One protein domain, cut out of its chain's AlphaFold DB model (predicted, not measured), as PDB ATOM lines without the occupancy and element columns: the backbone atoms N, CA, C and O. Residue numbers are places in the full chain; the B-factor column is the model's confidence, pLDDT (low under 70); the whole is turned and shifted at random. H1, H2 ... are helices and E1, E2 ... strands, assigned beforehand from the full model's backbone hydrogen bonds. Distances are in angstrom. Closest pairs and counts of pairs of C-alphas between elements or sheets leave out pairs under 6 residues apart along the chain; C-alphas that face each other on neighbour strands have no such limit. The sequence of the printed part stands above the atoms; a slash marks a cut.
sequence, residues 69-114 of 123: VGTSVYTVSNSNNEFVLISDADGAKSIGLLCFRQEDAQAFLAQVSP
ATOM      1  N   VAL A  69      99.115  97.541 115.615       89.88
ATOM      2  CA  VAL A  69      97.997  96.698 116.063       89.88
ATOM      3  C   VAL A  69      97.254  97.381 117.210       89.88
ATOM      4  O   VAL A  69      97.854  97.813 118.188       89.88
ATOM      5  N   GLY A  70      95.929  97.461 117.088       87.44
ATOM      6  CA  GLY A  70      95.062  98.098 118.084       87.44
ATOM      7  C   GLY A  70      94.900  99.609 117.908       87.44
ATOM      8  O   GLY A  70      94.066 100.200 118.588       87.44
ATOM      9  N   THR A  71      95.624 100.236 116.975       89.69
ATOM     10  CA  THR A  71      95.379 101.639 116.617       89.69
ATOM     11  C   THR A  71      94.140 101.730 115.731       89.69
ATOM     12  O   THR A  71      94.134 101.208 114.616       89.69
ATOM     13  N   SER A  72      93.086 102.391 116.212       90.38
ATOM     14  CA  SER A  72      91.896 102.656 115.400       90.38
ATOM     15  C   SER A  72      92.195 103.701 114.331       90.38
ATOM     16  O   SER A  72      92.760 104.754 114.630       90.38
ATOM     17  N   VAL A  73      91.759 103.431 113.105       93.62
ATOM     18  CA  VAL A  73      91.853 104.369 111.990       93.62
ATOM     19  C   VAL A  73      90.513 104.385 111.267       93.62
ATOM     20  O   VAL A  73      89.901 103.343 111.045       93.62
ATOM     21  N   TYR A  74      90.063 105.580 110.915       92.25
ATOM     22  CA  TYR A  74      88.788 105.850 110.275       92.25
ATOM     23  C   TYR A  74      89.035 106.431 108.892       92.25
ATOM     24  O   TYR A  74      89.973 107.194 108.670       92.25
ATOM     25  N   THR A  75      88.181 106.084 107.947       93.50
ATOM     26  CA  THR A  75      88.211 106.631 106.595       93.50
ATOM     27  C   THR A  75      86.785 106.706 106.074       93.50
ATOM     28  O   THR A  75      85.876 106.103 106.647       93.50
ATOM     29  N   VAL A  76      86.581 107.480 105.017       90.88
ATOM     30  CA  VAL A  76      85.273 107.612 104.383       90.88
ATOM     31  C   VAL A  76      85.176 106.604 103.249       90.88
ATOM     32  O   VAL A  76      86.045 106.547 102.379       90.88
ATOM     33  N   SER A  77      84.100 105.825 103.258       91.19
ATOM     34  CA  SER A  77      83.773 104.864 102.213       91.19
ATOM     35  C   SER A  77      82.390 105.130 101.628       91.19
ATOM     36  O   SER A  77      81.558 105.808 102.234       91.19
ATOM     37  N   ASN A  78      82.125 104.562 100.457       87.19
ATOM     38  CA  ASN A  78      80.766 104.454  99.937       87.19
ATOM     39  C   ASN A  78      79.982 103.325 100.650       87.19
ATOM     40  O   ASN A  78      80.510 102.623 101.517       87.19
ATOM     41  N   SER A  79      78.716 103.127 100.264       88.56
ATOM     42  CA  SER A  79      77.850 102.054 100.787       88.56
ATOM     43  C   SER A  79      78.322 100.638 100.440       88.56
ATOM     44  O   SER A  79      77.879  99.679 101.062       88.56
ATOM     45  N   ASN A  80      79.216 100.505  99.458       91.19
ATOM     46  CA  ASN A  80      79.832  99.243  99.056       91.19
ATOM     47  C   ASN A  80      81.148  98.978  99.811       91.19
ATOM     48  O   ASN A  80      81.857  98.030  99.481       91.19
ATOM     49  N   ASN A  81      81.474  99.794 100.822       88.88
ATOM     50  CA  ASN A  81      82.720  99.753 101.592       88.88
ATOM     51  C   ASN A  81      83.987 100.056 100.772       88.88
ATOM     52  O   ASN A  81      85.087  99.670 101.165       88.88
ATOM     53  N   GLU A  82      83.866 100.769  99.653       90.62
ATOM     54  CA  GLU A  82      85.016 101.229  98.872       90.62
ATOM     55  C   GLU A  82      85.487 102.591  99.380       90.62
ATOM     56  O   GLU A  82      84.682 103.505  99.581       90.62
ATOM     57  N   PHE A  83      86.794 102.732  99.591       88.75
ATOM     58  CA  PHE A  83      87.389 103.951 100.129       88.75
ATOM     59  C   PHE A  83      87.336 105.109  99.134       88.75
ATOM     60  O   PHE A  83      87.606 104.945  97.945       88.75
ATOM     61  N   VAL A  84      87.053 106.306  99.645       86.69
ATOM     62  CA  VAL A  84      87.141 107.535  98.857       86.69
ATOM     63  C   VAL A  84      88.608 107.932  98.708       86.69
ATOM     64  O   VAL A  84      89.325 108.108  99.695       86.69
ATOM     65  N   LEU A  85      89.049 108.094  97.460       87.06
ATOM     66  CA  LEU A  85      90.408 108.497  97.108       87.06
ATOM     67  C   LEU A  85      90.404 109.865  96.422       87.06
ATOM     68  O   LEU A  85      89.514 110.179  95.632       87.06
ATOM     69  N   ILE A  86      91.438 110.659  96.684       82.38
ATOM     70  CA  ILE A  86      91.709 111.913  95.982       82.38
ATOM     71  C   ILE A  86      92.687 111.601  94.862       82.38
ATOM     72  O   ILE A  86      93.818 111.199  95.130       82.38
ATOM     73  N   SER A  87      92.256 111.775  93.619       83.19
ATOM     74  CA  SER A  87      93.112 111.529  92.461       83.19
ATOM     75  C   SER A  87      93.778 112.809  91.973       83.19
ATOM     76  O   SER A  87      93.228 113.902  92.103       83.19
ATOM     77  N   ASP A  88      94.973 112.652  91.414       79.88
ATOM     78  CA  ASP A  88      95.648 113.686  90.634       79.88
ATOM     79  C   ASP A  88      94.851 114.011  89.355       79.88
ATOM     80  O   ASP A  88      93.989 113.229  88.945       79.88
ATOM     81  N   ALA A  89      95.134 115.145  88.711       75.88
ATOM     82  CA  ALA A  89      94.385 115.628  87.545       75.88
ATOM     83  C   ALA A  89      94.366 114.620  86.379       75.88
ATOM     84  O   ALA A  89      93.343 114.462  85.716       75.88
ATOM     85  N   ASP A  90      95.470 113.894  86.184       77.25
ATOM     86  CA  ASP A  90      95.604 112.852  85.158       77.25
ATOM     87  C   ASP A  90      95.056 111.480  85.607       77.25
ATOM     88  O   ASP A  90      95.132 110.501  84.868       77.25
ATOM     89  N   GLY A  91      94.562 111.360  86.846       73.81
ATOM     90  CA  GLY A  91      94.025 110.118  87.416       73.81
ATOM     91  C   GLY A  91      95.059 109.016  87.686       73.81
ATOM     92  O   GLY A  91      94.713 107.965  88.215       73.81
ATOM     93  N   ALA A  92      96.335 109.238  87.355       78.19
ATOM     94  CA  ALA A  92      97.394 108.232  87.463       78.19
ATOM     95  C   ALA A  92      97.848 107.952  88.907       78.19
ATOM     96  O   ALA A  92      98.481 106.931  89.177       78.19
ATOM     97  N   LYS A  93      97.568 108.872  89.835       82.31
ATOM     98  CA  LYS A  93      97.936 108.769  91.250       82.31
ATOM     99  C   LYS A  93      96.724 109.081  92.102       82.31
ATOM    100  O   LYS A  93      96.000 110.031  91.813       82.31
ATOM    101  N   SER A  94      96.568 108.332  93.183       84.19
ATOM    102  CA  SER A  94      95.473 108.525  94.124       84.19
ATOM    103  C   SER A  94      95.986 108.459  95.558       84.19
ATOM    104  O   SER A  94      96.857 107.653  95.883       84.19
ATOM    105  N   ILE A  95      95.447 109.325  96.409       86.00
ATOM    106  CA  ILE A  95      95.788 109.448  97.824       86.00
ATOM    107  C   ILE A  95      94.536 109.130  98.641       86.00
ATOM    108  O   ILE A  95      93.475 109.709  98.413       86.00
ATOM    109  N   GLY A  96      94.659 108.211  99.600       86.75
ATOM    110  CA  GLY A  96      93.618 107.927 100.588       86.75
ATOM    111  C   GLY A  96      93.821 108.745 101.861       86.75
ATOM    112  O   GLY A  96      94.957 108.964 102.285       86.75
ATOM    113  N   LEU A  97      92.723 109.181 102.479       87.31
ATOM    114  CA  LEU A  97      92.751 109.879 103.763       87.31
ATOM    115  C   LEU A  97      92.349 108.937 104.899       87.31
ATOM    116  O   LEU A  97      91.335 108.239 104.833       87.31
ATOM    117  N   LEU A  98      93.170 108.942 105.945       90.25
ATOM    118  CA  LEU A  98      93.032 108.130 107.145       90.25
ATOM    119  C   LEU A  98      93.052 109.069 108.353       90.25
ATOM    120  O   LEU A  98      93.976 109.865 108.518       90.25
ATOM    121  N   CYS A  99      92.032 108.974 109.192       88.56
ATOM    122  CA  CYS A  99      91.856 109.777 110.390       88.56
ATOM    123  C   CYS A  99      92.043 108.896 111.623       88.56
ATOM    124  O   CYS A  99      91.485 107.807 111.702       88.56
ATOM    125  N   PHE A 100      92.776 109.367 112.628       91.25
ATOM    126  CA  PHE A 100      92.897 108.636 113.897       91.25
ATOM    127  C   PHE A 100      91.671 108.800 114.795       91.25
ATOM    128  O   PHE A 100      91.442 107.987 115.688       91.25
ATOM    129  N   ARG A 101      90.869 109.840 114.548       89.19
ATOM    130  CA  ARG A 101      89.645 110.123 115.289       89.19
ATOM    131  C   ARG A 101      88.444 110.063 114.360       89.19
ATOM    132  O   ARG A 101      88.522 110.473 113.199       89.19
ATOM    133  N   GLN A 102      87.336 109.535 114.864       90.50
ATOM    134  CA  GLN A 102      86.133 109.338 114.063       90.50
ATOM    135  C   GLN A 102      85.492 110.679 113.682       90.50
ATOM    136  O   GLN A 102      84.991 110.820 112.568       90.50
ATOM    137  N   GLU A 103      85.550 111.675 114.568       91.56
ATOM    138  CA  GLU A 103      85.030 113.022 114.323       91.56
ATOM    139  C   GLU A 103      85.702 113.706 113.127       91.56
ATOM    140  O   GLU A 103      85.028 114.388 112.357       91.56
ATOM    141  N   ASP A 104      86.997 113.461 112.911       87.00
ATOM    142  CA  ASP A 104      87.738 114.029 111.782       87.00
ATOM    143  C   ASP A 104      87.257 113.413 110.454       87.00
ATOM    144  O   ASP A 104      87.061 114.124 109.468       87.00
ATOM    145  N   ALA A 105      86.982 112.102 110.437       88.25
ATOM    146  CA  ALA A 105      86.420 111.424 109.267       88.25
ATOM    147  C   ALA A 105      84.980 111.880 108.972       88.25
ATOM    148  O   ALA A 105      84.608 112.038 107.809       88.25
ATOM    149  N   GLN A 106      84.174 112.144 110.006       86.56
ATOM    150  CA  GLN A 106      82.822 112.700 109.861       86.56
ATOM    151  C   GLN A 106      82.848 114.141 109.335       86.56
ATOM    152  O   GLN A 106      82.073 114.492 108.446       86.56
ATOM    153  N   ALA A 107      83.775 114.969 109.824       85.31
ATOM    154  CA  ALA A 107      83.972 116.326 109.322       85.31
ATOM    155  C   ALA A 107      84.414 116.338 107.849       85.31
ATOM    156  O   ALA A 107      84.009 117.218 107.088       85.31
ATOM    157  N   PHE A 108      85.220 115.358 107.431       84.00
ATOM    158  CA  PHE A 108      85.565 115.155 106.025       84.00
ATOM    159  C   PHE A 108      84.352 114.700 105.203       84.00
ATOM    160  O   PHE A 108      84.075 115.296 104.163       84.00
ATOM    161  N   LEU A 109      83.578 113.721 105.691       86.62
ATOM    162  CA  LEU A 109      82.348 113.245 105.046       86.62
ATOM    163  C   LEU A 109      81.356 114.387 104.775       86.62
ATOM    164  O   LEU A 109      80.811 114.477 103.678       86.62
ATOM    165  N   ALA A 110      81.167 115.290 105.741       84.19
ATOM    166  CA  ALA A 110      80.297 116.456 105.596       84.19
ATOM    167  C   ALA A 110      80.766 117.433 104.499       84.19
ATOM    168  O   ALA A 110      79.949 118.098 103.870       84.19
ATOM    169  N   GLN A 111      82.076 117.516 104.249       76.75
ATOM    170  CA  GLN A 111      82.639 118.363 103.194       76.75
ATOM    171  C   GLN A 111      82.541 117.715 101.810       76.75
ATOM    172  O   GLN A 111      82.226 118.399 100.837       76.75
ATOM    173  N   VAL A 112      82.803 116.407 101.709       74.62
ATOM    174  CA  VAL A 112      82.766 115.677 100.426       74.62
ATOM    175  C   VAL A 112      81.366 115.238 100.016       74.62
ATOM    176  O   VAL A 112      81.152 114.899  98.855       74.62
ATOM    177  N   SER A 113      80.403 115.304 100.935       71.31
ATOM    178  CA  SER A 113      78.976 115.140 100.662       71.31
ATOM    179  C   SER A 113      78.211 116.437 100.976       71.31
ATOM    180  O   SER A 113      77.464 116.504 101.952       71.31
ATOM    181  N   PRO A 114      78.352 117.498 100.154       55.00
ATOM    182  CA  PRO A 114      77.686 118.782 100.392       55.00
ATOM    183  C   PRO A 114      76.170 118.727 100.173       55.00
ATOM    184  O   PRO A 114      75.468 119.696 100.457       55.00
TER     185      PRO A 114
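This is residues 69 to 114 of the 123 residues of the protein "Tic22-like" of Vigna unguiculata (UniProt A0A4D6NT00). This is a small domain with little regular structure: a long stretch with no named element, residues 69 to 84, bends out to a turn near Asn 80 and back, then leads into a short hairpin of E1 and E2, and one helix, H1, follows. The printed part has 46 residues, 17 of them in named elements, in the order E1, E2, H1; the class is mixed, the sheet antiparallel. It is only just loose, close to compact, with a radius of gyration of the C-alphas of 11.7 A and spans of 35 by 29 by 19 A.

E1 is residues 85 to 87, from C-alpha 85 at (90.408, 108.497, 97.108). E2 is residues 94 to 96. H1, residues 102 to 112, is 15.4 A long and ends at C-alpha 112 (82.766, 115.677, 100.426).

E1 and E2 form an antiparallel hairpin, at 152 degrees between directions; N 86 and O 95 are 2.8 A apart, within hydrogen-bond range. E1 and H1 are apart. In H1 every O i to N i+4 pair is within hydrogen-bond range.

The C-alphas farthest apart, of Gly 70 and Asp 90, are 36.1 A apart. The printed part has no cut. The link E1 to E2 is short, E2 to H1 tight. Residue 114 has pLDDT under 70.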